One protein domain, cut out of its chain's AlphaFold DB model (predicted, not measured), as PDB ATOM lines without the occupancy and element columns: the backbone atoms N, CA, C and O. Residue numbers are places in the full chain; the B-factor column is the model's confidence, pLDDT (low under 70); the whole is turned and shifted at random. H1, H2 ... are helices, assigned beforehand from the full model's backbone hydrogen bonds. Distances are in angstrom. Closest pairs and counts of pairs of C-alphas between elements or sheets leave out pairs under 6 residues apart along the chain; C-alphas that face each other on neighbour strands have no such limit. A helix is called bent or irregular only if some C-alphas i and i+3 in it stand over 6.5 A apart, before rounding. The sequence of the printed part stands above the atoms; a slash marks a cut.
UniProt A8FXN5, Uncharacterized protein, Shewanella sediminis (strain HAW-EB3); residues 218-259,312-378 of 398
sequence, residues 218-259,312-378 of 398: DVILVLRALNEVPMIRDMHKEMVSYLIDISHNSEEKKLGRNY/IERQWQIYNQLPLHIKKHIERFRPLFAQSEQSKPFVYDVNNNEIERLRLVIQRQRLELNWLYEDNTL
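Overview. This is residues 218 to 259 and 312 to 378 of the 398 residues of an uncharacterized protein of Shewanella sediminis (strain HAW-EB3) (UniProt A8FXN5). A short helical hairpin, H1 and H2, has H4 packed across H1 and H5 close to H2 on the same side, while the long helix H6 runs past one end of this body. At the opposite end, residues 251 to 258, which include H3, stick out. The printed part has 109 residues with six named helices, H1 to H6 in order, and no named strand: all helix. It is compact, with a radius of gyration of the C-alphas of 15.1 A, yet elongated, spanning 53 by 30 by 26 A.

Along the chain. Find C-alpha 218 at (27.795, 45.794, 19.784), where H1, residues 218 to 226, begins. H2, residues 233 to 249, follows and covers 24.5 A. H3 is residues 251 to 254, H4 residues 312 to 320, and H5 residues 324 to 336, 19.5 A long. H3 and H5 are irregular: C-alphas 251 and 254 are 7.3 A apart, C-alphas 332 and 335 7.7 A. H6, residues 354 to 377, runs 34.1 A to C-alpha 377 at (54.361, 60.298, -6.449).

Arrangement. Look first at the hairpin: H1 and H2 touch, opposite ways at a shallow tilt of 18 degrees, with H2 using residues 240 to 247 alone; the closest C-alphas, Val 219 and Ser 247, are 6.5 A apart. H4 touches H1 at C-alphas Val 222 and Gln 315, 6.5 A apart, only just about perpendicular at 72 degrees. H5 and H2 are close but not clearly touching, their closest C-alphas, Met 239 and Ile 326, 7.0 A apart. H6 touches no helix. In H1, H2, H4 and H6 every O i to N i+4 pair is within hydrogen-bond range, in H5 6 of 9; H3 is too short for one.

Size, cuts and confidence. The C-alphas farthest apart, Lys 254 and Leu 378, are 53.5 A apart. Residues 260 to 311 are not printed, and C-alphas 259 and 312 are 19.9 A apart across this cut. The link from H5 to H6 is long, 17 residues. Look for pLDDT under 70 at residues 250 to 259, 334 to 343 and 374 to 378.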
ATOM      1  N   ASP A 218      26.832  46.818  20.173       87.62
ATOM      2  CA  ASP A 218      27.795  45.794  19.784       87.62
ATOM      3  C   ASP A 218      28.520  46.156  18.477       87.62
ATOM      4  O   ASP A 218      29.750  46.106  18.387       87.62
ATOM      5  N   VAL A 219      27.766  46.597  17.472       91.12
ATOM      6  CA  VAL A 219      28.291  46.925  16.146       91.12
ATOM      7  C   VAL A 219      29.131  48.204  16.171       91.12
ATOM      8  O   VAL A 219      30.157  48.267  15.492       91.12
ATOM      9  N   ILE A 220      28.755  49.221  16.955       91.69
ATOM     10  CA  ILE A 220      29.559  50.448  17.075       91.69
ATOM     11  C   ILE A 220      30.889  50.179  17.796       91.69
ATOM     12  O   ILE A 220      31.904  50.765  17.417       91.69
ATOM     13  N   LEU A 221      30.920  49.268  18.778       91.50
ATOM     14  CA  LEU A 221      32.156  48.840  19.444       91.50
ATOM     15  C   LEU A 221      33.076  48.063  18.494       91.50
ATOM     16  O   LEU A 221      34.280  48.331  18.457       91.50
ATOM     17  N   VAL A 222      32.515  47.169  17.672       92.62
ATOM     18  CA  VAL A 222      33.260  46.483  16.604       92.62
ATOM     19  C   VAL A 222      33.811  47.490  15.594       92.62
ATOM     20  O   VAL A 222      35.002  47.458  15.294       92.62
ATOM     21  N   LEU A 223      32.995  48.436  15.116       94.88
ATOM     22  CA  LEU A 223      33.458  49.481  14.198       94.88
ATOM     23  C   LEU A 223      34.576  50.332  14.812       94.88
ATOM     24  O   LEU A 223      35.541  50.659  14.124       94.88
ATOM     25  N   ARG A 224      34.481  50.680  16.101       94.12
ATOM     26  CA  ARG A 224      35.531  51.427  16.805       94.12
ATOM     27  C   ARG A 224      36.868  50.691  16.763       94.12
ATOM     28  O   ARG A 224      37.873  51.328  16.470       94.12
ATOM     29  N   ALA A 225      36.881  49.383  17.019       91.81
ATOM     30  CA  ALA A 225      38.101  48.585  16.915       91.81
ATOM     31  C   ALA A 225      38.602  48.526  15.457       91.81
ATOM     32  O   ALA A 225      39.768  48.789  15.174       91.81
ATOM     33  N   LEU A 226      37.704  48.306  14.491       93.06
ATOM     34  CA  LEU A 226      38.054  48.284  13.063       93.06
ATOM     35  C   LEU A 226      38.510  49.648  12.518       93.06
ATOM     36  O   LEU A 226      39.171  49.715  11.476       93.06
ATOM     37  N   ASN A 227      38.216  50.753  13.207       94.69
ATOM     38  CA  ASN A 227      38.727  52.070  12.843       94.69
ATOM     39  C   ASN A 227      40.249  52.162  12.952       94.69
ATOM     40  O   ASN A 227      40.831  53.022  12.300       94.69
ATOM     41  N   GLU A 228      40.915  51.293  13.701       91.00
ATOM     42  CA  GLU A 228      42.379  51.242  13.759       91.00
ATOM     43  C   GLU A 228      42.991  50.650  12.478       91.00
ATOM     44  O   GLU A 228      44.171  50.871  12.207       91.00
ATOM     45  N   VAL A 229      42.214  49.928  11.653       90.75
ATOM     46  CA  VAL A 229      42.733  49.229  10.459       90.75
ATOM     47  C   VAL A 229      43.031  50.255   9.368       90.75
ATOM     48  O   VAL A 229      42.115  50.976   8.979       90.75
ATOM     49  N   PRO A 230      44.250  50.341   8.814       91.62
ATOM     50  CA  PRO A 230      44.536  51.265   7.715       91.62
ATOM     51  C   PRO A 230      43.658  50.943   6.501       91.62
ATOM     52  O   PRO A 230      43.667  49.806   6.036       91.62
ATOM     53  N   MET A 231      42.877  51.896   5.987       91.69
ATOM     54  CA  MET A 231      42.056  51.708   4.777       91.69
ATOM     55  C   MET A 231      41.702  53.048   4.131       91.69
ATOM     56  O   MET A 231      41.622  54.076   4.799       91.69
ATOM     57  N   ILE A 232      41.453  53.032   2.822       91.25
ATOM     58  CA  ILE A 232      40.958  54.213   2.109       91.25
ATOM     59  C   ILE A 232      39.520  54.547   2.531       91.25
ATOM     60  O   ILE A 232      38.759  53.678   2.967       91.25
ATOM     61  N   ARG A 233      39.125  55.814   2.357       91.94
ATOM     62  CA  ARG A 233      37.813  56.318   2.802       91.94
ATOM     63  C   ARG A 233      36.639  55.559   2.195       91.94
ATOM     64  O   ARG A 233      35.658  55.331   2.891       91.94
ATOM     65  N   ASP A 234      36.732  55.164   0.930       93.06
ATOM     66  CA  ASP A 234      35.615  54.503   0.253       93.06
ATOM     67  C   ASP A 234      35.415  53.064   0.741       93.06
ATOM     68  O   ASP A 234      34.281  52.675   1.003       93.06
ATOM     69  N   MET A 235      36.499  52.327   1.013       94.50
ATOM     70  CA  MET A 235      36.420  51.016   1.673       94.50
ATOM     71  C   MET A 235      35.861  51.133   3.098       94.50
ATOM     72  O   MET A 235      35.071  50.294   3.528       94.50
ATOM     73  N   HIS A 236      36.229  52.187   3.835       95.81
ATOM     74  CA  HIS A 236      35.658  52.438   5.161       95.81
ATOM     75  C   HIS A 236      34.151  52.707   5.091       95.81
ATOM     76  O   HIS A 236      33.393  52.088   5.835       95.81
ATOM     77  N   LYS A 237      33.700  53.567   4.170       95.44
ATOM     78  CA  LYS A 237      32.267  53.827   3.945       95.44
ATOM     79  C   LYS A 237      31.514  52.557   3.560       95.44
ATOM     80  O   LYS A 237      30.419  52.335   4.068       95.44
ATOM     81  N   GLU A 238      32.105  51.731   2.699       96.19
ATOM     82  CA  GLU A 238      31.551  50.432   2.325       96.19
ATOM     83  C   GLU A 238      31.376  49.546   3.567       96.19
ATOM     84  O   GLU A 238      30.264  49.105   3.856       96.19
ATOM     85  N   MET A 239      32.432  49.366   4.368       96.06
ATOM     86  CA  MET A 239      32.379  48.611   5.625       96.06
ATOM     87  C   MET A 239      31.303  49.151   6.577       96.06
ATOM     88  O   MET A 239      30.527  48.371   7.127       96.06
ATOM     89  N   VAL A 240      31.217  50.472   6.753       95.12
ATOM     90  CA  VAL A 240      30.186  51.108   7.587       95.12
ATOM     91  C   VAL A 240      28.782  50.802   7.061       95.12
ATOM     92  O   VAL A 240      27.905  50.515   7.872       95.12
ATOM     93  N   SER A 241      28.560  50.806   5.743       93.25
ATOM     94  CA  SER A 241      27.265  50.449   5.145       93.25
ATOM     95  C   SER A 241      26.855  49.016   5.496       93.25
ATOM     96  O   SER A 241      25.736  48.798   5.952       93.25
ATOM     97  N   TYR A 242      27.774  48.052   5.380       93.31
ATOM     98  CA  TYR A 242      27.503  46.663   5.768       93.31
ATOM     99  C   TYR A 242      27.214  46.519   7.264       93.31
ATOM    100  O   TYR A 242      26.300  45.797   7.653       93.31
ATOM    101  N   LEU A 243      27.951  47.230   8.121       92.50
ATOM    102  CA  LEU A 243      27.699  47.226   9.565       92.50
ATOM    103  C   LEU A 243      26.342  47.854   9.914       92.50
ATOM    104  O   LEU A 243      25.666  47.377  10.827       92.50
ATOM    105  N   ILE A 244      25.910  48.878   9.173       89.44
ATOM    106  CA  ILE A 244      24.556  49.429   9.295       89.44
ATOM    107  C   ILE A 244      23.532  48.342   8.978       89.44
ATOM    108  O   ILE A 244      22.645  48.112   9.801       89.44
ATOM    109  N   ASP A 245      23.678  47.622   7.870       87.75
ATOM    110  CA  ASP A 245      22.754  46.545   7.507       87.75
ATOM    111  C   ASP A 245      22.735  45.410   8.546       87.75
ATOM    112  O   ASP A 245      21.656  44.966   8.945       87.75
ATOM    113  N   ILE A 246      23.898  44.995   9.065       87.69
ATOM    114  CA  ILE A 246      24.011  43.995  10.147       87.69
ATOM    115  C   ILE A 246      23.238  44.455  11.388       87.69
ATOM    116  O   ILE A 246      22.453  43.695  11.956       87.69
ATOM    117  N   SER A 247      23.402  45.720  11.775       85.00
ATOM    118  CA  SER A 247      22.683  46.308  12.905       85.00
ATOM    119  C   SER A 247      21.161  46.353  12.688       85.00
ATOM    120  O   SER A 247      20.390  46.265  13.641       85.00
ATOM    121  N   HIS A 248      20.704  46.452  11.435       77.44
ATOM    122  CA  HIS A 248      19.278  46.468  11.092       77.44
ATOM    123  C   HIS A 248      18.664  45.072  10.956       77.44
ATOM    124  O   HIS A 248      17.435  44.958  11.015       77.44
ATOM    125  N   ASN A 249      19.475  44.034  10.769       72.12
ATOM    126  CA  ASN A 249      19.025  42.664  10.528       72.12
ATOM    127  C   ASN A 249      19.166  41.744  11.748       72.12
ATOM    128  O   ASN A 249      18.743  40.594  11.677       72.12
ATOM    129  N   SER A 250      19.708  42.222  12.872       64.75
ATOM    130  CA  SER A 250      19.775  41.429  14.102       64.75
ATOM    131  C   SER A 250      18.375  41.147  14.675       64.75
ATOM    132  O   SER A 250      17.521  42.036  14.773       64.75
ATOM    133  N   GLU A 251      18.126  39.893  15.074       50.38
ATOM    134  CA  GLU A 251      16.864  39.466  15.710       50.38
ATOM    135  C   GLU A 251      16.597  40.161  17.062       50.38
ATOM    136  O   GLU A 251      15.462  40.201  17.537       50.38
ATOM    137  N   GLU A 252      17.613  40.809  17.641       50.59
ATOM    138  CA  GLU A 252      17.556  41.614  18.872       50.59
ATOM    139  C   GLU A 252      16.723  42.907  18.755       50.59
ATOM    140  O   GLU A 252      16.656  43.703  19.690       50.59
ATOM    141  N   LYS A 253      15.977  43.091  17.658       47.22
ATOM    142  CA  LYS A 253      14.937  44.126  17.496       47.22
ATOM    143  C   LYS A 253      13.872  44.169  18.607       47.22
ATOM    144  O   LYS A 253      13.069  45.101  18.614       47.22
ATOM    145  N   LYS A 254      13.823  43.192  19.521       38.12
ATOM    146  CA  LYS A 254      12.807  43.106  20.588       38.12
ATOM    147  C   LYS A 254      13.089  43.969  21.822       38.12
ATOM    148  O   LYS A 254      12.156  44.228  22.575       38.12
ATOM    149  N   LEU A 255      14.308  44.468  22.019       34.84
ATOM    150  CA  LEU A 255      14.627  45.403  23.103       34.84
ATOM    151  C   LEU A 255      15.078  46.717  22.469       34.84
ATOM    152  O   LEU A 255      16.024  46.745  21.696       34.84
ATOM    153  N   GLY A 256      14.319  47.788  22.710       38.69
ATOM    154  CA  GLY A 256      14.389  49.041  21.956       38.69
ATOM    155  C   GLY A 256      15.796  49.605  21.732       38.69
ATOM    156  O   GLY A 256      16.714  49.356  22.506       38.69
ATOM    157  N   ARG A 257      15.916  50.418  20.667       48.47
ATOM    158  CA  ARG A 257      17.102  51.186  20.235       48.47
ATOM    159  C   ARG A 257      17.606  52.146  21.323       48.47
ATOM    160  O   ARG A 257      17.495  53.364  21.193       48.47
ATOM    161  N   ASN A 258      18.131  51.601  22.401       50.12
ATOM    162  CA  ASN A 258      18.822  52.328  23.438       50.12
ATOM    163  C   ASN A 258      20.290  52.185  23.085       50.12
ATOM    164  O   ASN A 258      20.785  51.076  23.041       50.12
ATOM    165  N   TYR A 259      20.960  53.282  22.746       57.91
ATOM    166  CA  TYR A 259      22.416  53.284  22.733       57.91
ATOM    167  C   TYR A 259      22.827  53.312  24.205       57.91
ATOM    168  O   TYR A 259      22.497  54.265  24.914       57.91
ATOM    169  N   ILE A 312      33.099  37.389  22.920       88.25
ATOM    170  CA  ILE A 312      34.049  37.123  21.830       88.25
ATOM    171  C   ILE A 312      33.303  36.566  20.612       88.25
ATOM    172  O   ILE A 312      33.520  37.011  19.483       88.25
ATOM    173  N   GLU A 313      32.359  35.651  20.835       88.94
ATOM    174  CA  GLU A 313      31.541  35.040  19.788       88.94
ATOM    175  C   GLU A 313      30.752  36.103  19.028       88.94
ATOM    176  O   GLU A 313      30.718  36.075  17.797       88.94
ATOM    177  N   ARG A 314      30.159  37.075  19.734       89.62
ATOM    178  CA  ARG A 314      29.380  38.142  19.101       89.62
ATOM    179  C   ARG A 314      30.259  39.066  18.261       89.62
ATOM    180  O   ARG A 314      29.871  39.412  17.143       89.62
ATOM    181  N   GLN A 315      31.454  39.413  18.742       90.12
ATOM    182  CA  GLN A 315      32.427  40.205  17.975       90.12
ATOM    183  C   GLN A 315      32.758  39.523  16.639       90.12
ATOM    184  O   GLN A 315      32.664  40.141  15.573       90.12
ATOM    185  N   TRP A 316      33.077  38.225  16.680       89.75
ATOM    186  CA  TRP A 316      33.401  37.447  15.485       89.75
ATOM    187  C   TRP A 316      32.184  37.177  14.592       89.75
ATOM    188  O   TRP A 316      32.331  37.160  13.372       89.75
ATOM    189  N   GLN A 317      30.976  37.032  15.142       89.81
ATOM    190  CA  GLN A 317      29.738  36.942  14.355       89.81
ATOM    191  C   GLN A 317      29.491  38.203  13.520       89.81
ATOM    192  O   GLN A 317      29.098  38.092  12.357       89.81
ATOM    193  N   ILE A 318      29.716  39.394  14.086       90.69
ATOM    194  CA  ILE A 318      29.596  40.666  13.355       90.69
ATOM    195  C   ILE A 318      30.684  40.745  12.279       90.69
ATOM    196  O   ILE A 318      30.378  40.994  11.114       90.69
ATOM    197  N   TYR A 319      31.941  40.465  12.639       91.69
ATOM    198  CA  TYR A 319      33.058  40.462  11.691       91.69
ATOM    199  C   TYR A 319      32.829  39.505  10.514       91.69
ATOM    200  O   TYR A 319      33.044  39.869   9.361       91.69
ATOM    201  N   ASN A 320      32.353  38.285  10.778       91.38
ATOM    202  CA  ASN A 320      32.188  37.252   9.757       91.38
ATOM    203  C   ASN A 320      31.114  37.591   8.712       91.38
ATOM    204  O   ASN A 320      31.207  37.085   7.590       91.38
ATOM    205  N   GLN A 321      30.164  38.466   9.046       93.75
ATOM    206  CA  GLN A 321      29.154  38.985   8.118       93.75
ATOM    207  C   GLN A 321      29.703  40.054   7.159       93.75
ATOM    208  O   GLN A 321      29.037  40.378   6.176       93.75
ATOM    209  N   LEU A 322      30.913  40.578   7.388       94.25
ATOM    210  CA  LEU A 322      31.552  41.496   6.446       94.25
ATOM    211  C   LEU A 322      31.916  40.783   5.127       94.25
ATOM    212  O   LEU A 322      32.268  39.593   5.135       94.25
ATOM    213  N   PRO A 323      31.903  41.506   3.991       95.88
ATOM    214  CA  PRO A 323      32.340  40.980   2.702       95.88
ATOM    215  C   PRO A 323      33.754  40.397   2.722       95.88
ATOM    216  O   PRO A 323      34.639  40.860   3.446       95.88
ATOM    217  N   LEU A 324      33.994  39.397   1.871       94.56
ATOM    218  CA  LEU A 324      35.273  38.685   1.824       94.56
ATOM    219  C   LEU A 324      36.465  39.610   1.533       94.56
ATOM    220  O   LEU A 324      37.531  39.395   2.105       94.56
ATOM    221  N   HIS A 325      36.319  40.621   0.672       94.94
ATOM    222  CA  HIS A 325      37.415  41.544   0.352       94.94
ATOM    223  C   HIS A 325      37.767  42.458   1.528       94.94
ATOM    224  O   HIS A 325      38.952  42.624   1.810       94.94
ATOM    225  N   ILE A 326      36.770  42.965   2.262       94.50
ATOM    226  CA  ILE A 326      36.983  43.741   3.494       94.50
ATOM    227  C   ILE A 326      37.671  42.872   4.548       94.50
ATOM    228  O   ILE A 326      38.674  43.291   5.120       94.50
ATOM    229  N   LYS A 327      37.200  41.636   4.756       93.12
ATOM    230  CA  LYS A 327      37.847  40.699   5.689       93.12
ATOM    231  C   LYS A 327      39.295  40.426   5.292       93.12
ATOM    232  O   LYS A 327      40.185  40.607   6.108       93.12
ATOM    233  N   LYS A 328      39.569  40.088   4.025       90.94
ATOM    234  CA  LYS A 328      40.943  39.890   3.520       90.94
ATOM    235  C   LYS A 328      41.833  41.115   3.747       90.94
ATOM    236  O   LYS A 328      43.004  40.958   4.083       90.94
ATOM    237  N   HIS A 329      41.288  42.320   3.572       90.94
ATOM    238  CA  HIS A 329      42.005  43.560   3.854       90.94
ATOM    239  C   HIS A 329      42.329  43.695   5.344       90.94
ATOM    240  O   HIS A 329      43.479  43.942   5.686       90.94
ATOM    241  N   ILE A 330      41.359  43.460   6.232       89.81
ATOM    242  CA  ILE A 330      41.569  43.482   7.689       89.81
ATOM    243  C   ILE A 330      42.619  42.438   8.107       89.81
ATOM    244  O   ILE A 330      43.566  42.775   8.818       89.81
ATOM    245  N   GLU A 331      42.522  41.203   7.602       85.56
ATOM    246  CA  GLU A 331      43.476  40.119   7.885       85.56
ATOM    247  C   GLU A 331      44.917  40.481   7.489       85.56
ATOM    248  O   GLU A 331      45.858  40.134   8.202       85.56
ATOM    249  N   ARG A 332      45.113  41.242   6.401       85.50
ATOM    250  CA  ARG A 332      46.445  41.713   5.977       85.50
ATOM    251  C   ARG A 332      47.126  42.576   7.040       85.50
ATOM    252  O   ARG A 332      48.352  42.564   7.134       85.50
ATOM    253  N   PHE A 333      46.351  43.317   7.829       82.69
ATOM    254  CA  PHE A 333      46.870  44.175   8.895       82.69
ATOM    255  C   PHE A 333      46.771  43.535  10.275       82.69
ATOM    256  O   PHE A 333      47.296  44.114  11.218       82.69
ATOM    257  N   ARG A 334      46.194  42.333  10.408       67.62
ATOM    258  CA  ARG A 334      45.993  41.625  11.684       67.62
ATOM    259  C   ARG A 334      47.231  41.503  12.587       67.62
ATOM    260  O   ARG A 334      47.048  41.585  13.799       67.62
ATOM    261  N   PRO A 335      48.480  41.385  12.086       62.28
ATOM    262  CA  PRO A 335      49.662  41.444  12.951       62.28
ATOM    263  C   PRO A 335      49.793  42.757  13.743       62.28
ATOM    264  O   PRO A 335      50.383  42.761  14.818       62.28
ATOM    265  N   LEU A 336      49.217  43.856  13.244       57.00
ATOM    266  CA  LEU A 336      49.148  45.155  13.922       57.00
ATOM    267  C   LEU A 336      48.023  45.230  14.962       57.00
ATOM    268  O   LEU A 336      48.025  46.143  15.774       57.00
ATOM    269  N   PHE A 337      47.085  44.279  14.947       55.03
ATOM    270  CA  PHE A 337      45.912  44.247  15.828       55.03
ATOM    271  C   PHE A 337      46.107  43.437  17.098       55.03
ATOM    272  O   PHE A 337      45.205  43.432  17.920       55.03
ATOM    273  N   ALA A 338      47.243  42.740  17.241       47.41
ATOM    274  CA  ALA A 338      47.513  41.809  18.331       47.41
ATOM    275  C   ALA A 338      46.279  40.961  18.695       47.41
ATOM    276  O   ALA A 338      45.572  41.301  19.629       47.41
ATOM    277  N   GLN A 339      46.046  39.865  17.954       51.28
ATOM    278  CA  GLN A 339      45.454  38.586  18.395       51.28
ATOM    279  C   GLN A 339      45.210  37.683  17.166       51.28
ATOM    280  O   GLN A 339      44.254  37.816  16.397       51.28
ATOM    281  N   SER A 340      46.135  36.747  16.957       46.47
ATOM    282  CA  SER A 340      46.194  35.822  15.817       46.47
ATOM    283  C   SER A 340      45.152  34.691  15.849       46.47
ATOM    284  O   SER A 340      45.181  33.828  14.980       46.47
ATOM    285  N   GLU A 341      44.230  34.680  16.817       58.88
ATOM    286  CA  GLU A 341      43.306  33.566  17.059       58.88
ATOM    287  C   GLU A 341      41.861  34.057  17.224       58.88
ATOM    288  O   GLU A 341      41.615  35.079  17.858       58.88
ATOM    289  N   GLN A 342      40.896  33.308  16.681       65.81
ATOM    290  CA  GLN A 342      39.454  33.554  16.880       65.81
ATOM    291  C   GLN A 342      39.007  33.388  18.348       65.81
ATOM    292  O   GLN A 342      37.895  33.762  18.698       65.81
ATOM    293  N   SER A 343      39.871  32.846  19.210       66.06
ATOM    294  CA  SER A 343      39.639  32.624  20.643       66.06
ATOM    295  C   SER A 343      39.784  33.886  21.501       66.06
ATOM    296  O   SER A 343      39.573  33.815  22.710       66.06
ATOM    297  N   LYS A 344      40.176  35.028  20.921       71.25
ATOM    298  CA  LYS A 344      40.485  36.241  21.682       71.25
ATOM    299  C   LYS A 344      39.687  37.472  21.177       71.25
ATOM    300  O   LYS A 344      39.328  37.514  19.993       71.25
ATOM    301  N   PRO A 345      39.344  38.436  22.063       77.75
ATOM    302  CA  PRO A 345      38.564  39.627  21.716       77.75
ATOM    303  C   PRO A 345      39.418  40.726  21.072       77.75
ATOM    304  O   PRO A 345      40.403  41.180  21.655       77.75
ATOM    305  N   PHE A 346      38.971  41.246  19.928       82.56
ATOM    306  CA  PHE A 346      39.603  42.410  19.293       82.56
ATOM    307  C   PHE A 346      38.957  43.744  19.706       82.56
ATOM    308  O   PHE A 346      39.543  44.803  19.494       82.56
ATOM    309  N   VAL A 347      37.764  43.724  20.309       86.12
ATOM    310  CA  VAL A 347      37.225  44.881  21.032       86.12
ATOM    311  C   VAL A 347      37.818  44.886  22.435       86.12
ATOM    312  O   VAL A 347      37.693  43.912  23.172       86.12
ATOM    313  N   TYR A 348      38.428  46.003  22.817       84.06
ATOM    314  CA  TYR A 348      39.051  46.177  24.125       84.06
ATOM    315  C   TYR A 348      38.586  47.468  24.804       84.06
ATOM    316  O   TYR A 348      38.042  48.370  24.154       84.06
ATOM    317  N   ASP A 349      38.793  47.558  26.119       83.62
ATOM    318  CA  ASP A 349      38.528  48.783  26.869       83.62
ATOM    319  C   ASP A 349      39.641  49.807  26.623       83.62
ATOM    320  O   ASP A 349      40.797  49.638  27.014       83.62
ATOM    321  N   VAL A 350      39.264  50.888  25.954       83.94
ATOM    322  CA  VAL A 350      40.163  51.966  25.550       83.94
ATOM    323  C   VAL A 350      40.591  52.856  26.716       83.94
ATOM    324  O   VAL A 350      41.617  53.523  26.593       83.94
ATOM    325  N   ASN A 351      39.847  52.866  27.828       79.38
ATOM    326  CA  ASN A 351      40.194  53.657  29.010       79.38
ATOM    327  C   ASN A 351      41.416  53.068  29.731       79.38
ATOM    328  O   ASN A 351      42.259  53.810  30.226       79.38
ATOM    329  N   ASN A 352      41.567  51.742  29.704       79.38
ATOM    330  CA  ASN A 352      42.692  51.041  30.329       79.38
ATOM    331  C   ASN A 352      43.938  50.956  29.433       79.38
ATOM    332  O   ASN A 352      44.992  50.518  29.889       79.38
ATOM    333  N   ASN A 353      43.836  51.340  28.156       78.19
ATOM    334  CA  ASN A 353      44.903  51.131  27.175       78.19
ATOM    335  C   ASN A 353      45.074  52.309  26.199       78.19
ATOM    336  O   ASN A 353      45.228  52.140  24.986       78.19
ATOM    337  N   GLU A 354      45.009  53.536  26.720       83.81
ATOM    338  CA  GLU A 354      45.044  54.742  25.890       83.81
ATOM    339  C   GLU A 354      46.372  54.923  25.133       83.81
ATOM    340  O   GLU A 354      46.360  55.327  23.967       83.81
ATOM    341  N   ILE A 355      47.508  54.595  25.757       86.62
ATOM    342  CA  ILE A 355      48.835  54.725  25.133       86.62
ATOM    343  C   ILE A 355      48.937  53.826  23.895       86.62
ATOM    344  O   ILE A 355      49.319  54.301  22.823       86.62
ATOM    345  N   GLU A 356      48.555  52.552  24.014       84.31
ATOM    346  CA  GLU A 356      48.610  51.624  22.881       84.31
ATOM    347  C   GLU A 356      47.595  52.009  21.803       84.31
ATOM    348  O   GLU A 356      47.936  52.047  20.623       84.31
ATOM    349  N   ARG A 357      46.382  52.429  22.188       89.44
ATOM    350  CA  ARG A 357      45.394  52.968  21.239       89.44
ATOM    351  C   ARG A 357      45.981  54.119  20.413       89.44
ATOM    352  O   ARG A 357      45.833  54.150  19.192       89.44
ATOM    353  N   LEU A 358      46.635  55.091  21.055       90.25
ATOM    354  CA  LEU A 358      47.250  56.223  20.353       90.25
ATOM    355  C   LEU A 358      48.389  55.773  19.436       90.25
ATOM    356  O   LEU A 358      48.496  56.270  18.312       90.25
ATOM    357  N   ARG A 359      49.202  54.807  19.874       88.62
ATOM    358  CA  ARG A 359      50.248  54.198  19.048       88.62
ATOM    359  C   ARG A 359      49.668  53.574  17.776       88.62
ATOM    360  O   ARG A 359      50.183  53.857  16.691       88.62
ATOM    361  N   LEU A 360      48.584  52.803  17.887       87.38
ATOM    362  CA  LEU A 360      47.892  52.186  16.749       87.38
ATOM    363  C   LEU A 360      47.305  53.236  15.799       87.38
ATOM    364  O   LEU A 360      47.471  53.130  14.584       87.38
ATOM    365  N   VAL A 361      46.710  54.312  16.325       90.62
ATOM    366  CA  VAL A 361      46.209  55.431  15.502       90.62
ATOM    367  C   VAL A 361      47.338  56.109  14.719       90.62
ATOM    368  O   VAL A 361      47.185  56.356  13.521       90.62
ATOM    369  N   ILE A 362      48.478  56.388  15.360       91.50
ATOM    370  CA  ILE A 362      49.646  56.991  14.695       91.50
ATOM    371  C   ILE A 362      50.169  56.058  13.600       91.50
ATOM    372  O   ILE A 362      50.481  56.504  12.493       91.50
ATOM    373  N   GLN A 363      50.256  54.760  13.887       89.31
ATOM    374  CA  GLN A 363      50.693  53.769  12.913       89.31
ATOM    375  C   GLN A 363      49.741  53.685  11.715       89.31
ATOM    376  O   GLN A 363      50.205  53.713  10.573       89.31
ATOM    377  N   ARG A 364      48.426  53.651  11.962       91.12
ATOM    378  CA  ARG A 364      47.386  53.675  10.927       91.12
ATOM    379  C   ARG A 364      47.552  54.867   9.995       91.12
ATOM    380  O   ARG A 364      47.651  54.689   8.785       91.12
ATOM    381  N   GLN A 365      47.637  56.068  10.563       91.25
ATOM    382  CA  GLN A 365      47.765  57.307   9.794       91.25
ATOM    383  C   GLN A 365      49.047  57.335   8.954       91.25
ATOM    384  O   GLN A 365      49.012  57.778   7.811       91.25
ATOM    385  N   ARG A 366      50.170  56.827   9.479       89.69
ATOM    386  CA  ARG A 366      51.420  56.707   8.708       89.69
ATOM    387  C   ARG A 366      51.260  55.793   7.495       89.69
ATOM    388  O   ARG A 366      51.734  56.138   6.418       89.69
ATOM    389  N   LEU A 367      50.595  54.649   7.656       88.81
ATOM    390  CA  LEU A 367      50.355  53.708   6.559       88.81
ATOM    391  C   LEU A 367      49.422  54.299   5.495       88.81
ATOM    392  O   LEU A 367      49.732  54.223   4.311       88.81
ATOM    393  N   GLU A 368      48.333  54.945   5.910       89.31
ATOM    394  CA  GLU A 368      47.392  55.606   4.995       89.31
ATOM    395  C   GLU A 368      48.050  56.760   4.225       89.31
ATOM    396  O   GLU A 368      47.830  56.906   3.024       89.31
ATOM    397  N   LEU A 369      48.898  57.554   4.891       87.50
ATOM    398  CA  LEU A 369      49.685  58.599   4.232       87.50
ATOM    399  C   LEU A 369      50.669  58.003   3.227       87.50
ATOM    400  O   LEU A 369      50.750  58.496   2.106       87.50
ATOM    401  N   ASN A 370      51.384  56.936   3.590       84.25
ATOM    402  CA  ASN A 370      52.298  56.274   2.665       84.25
ATOM    403  C   ASN A 370      51.571  55.801   1.404       84.25
ATOM    404  O   ASN A 370      52.081  56.040   0.320       84.25
ATOM    405  N   TRP A 371      50.369  55.228   1.513       81.81
ATOM    406  CA  TRP A 371      49.588  54.839   0.333       81.81
ATOM    407  C   TRP A 371      49.206  56.027  -0.537       81.81
ATOM    408  O   TRP A 371      49.385  55.965  -1.746       81.81
ATOM    409  N   LEU A 372      48.763  57.134   0.069       76.31
ATOM    410  CA  LEU A 372      48.432  58.354  -0.671       76.31
ATOM    411  C   LEU A 372      49.623  58.898  -1.475       76.31
ATOM    412  O   LEU A 372      49.422  59.410  -2.576       76.31
ATOM    413  N   TYR A 373      50.845  58.797  -0.941       75.06
ATOM    414  CA  TYR A 373      52.060  59.286  -1.606       75.06
ATOM    415  C   TYR A 373      52.723  58.256  -2.530       75.06
ATOM    416  O   TYR A 373      53.343  58.652  -3.521       75.06
ATOM    417  N   GLU A 374      52.594  56.961  -2.240       66.38
ATOM    418  CA  GLU A 374      53.055  55.876  -3.111       66.38
ATOM    419  C   GLU A 374      52.189  55.780  -4.375       66.38
ATOM    420  O   GLU A 374      52.763  55.647  -5.456       66.38
ATOM    421  N   ASP A 375      50.863  55.970  -4.274       54.97
ATOM    422  CA  ASP A 375      49.957  56.002  -5.437       54.97
ATOM    423  C   ASP A 375      50.080  57.289  -6.270       54.97
ATOM    424  O   ASP A 375      49.855  57.250  -7.476       54.97
ATOM    425  N   ASN A 376      50.465  58.427  -5.672       46.94
ATOM    426  CA  ASN A 376      50.524  59.702  -6.403       46.94
ATOM    427  C   ASN A 376      51.931  60.189  -6.785       46.94
ATOM    428  O   ASN A 376      52.022  61.079  -7.626       46.94
ATOM    429  N   THR A 377      53.037  59.656  -6.241       42.69
ATOM    430  CA  THR A 377      54.361  60.298  -6.449       42.69
ATOM    431  C   THR A 377      55.606  59.419  -6.249       42.69
ATOM    432  O   THR A 377      56.672  59.952  -5.956       42.69
ATOM    433  N   LEU A 378      55.573  58.093  -6.437       41.94
ATOM    434  CA  LEU A 378      56.815  57.286  -6.352       41.94
ATOM    435  C   LEU A 378      57.044  56.271  -7.483       41.94
ATOM    436  O   LEU A 378      57.910  55.408  -7.358       41.94
TER     437      LEU A 378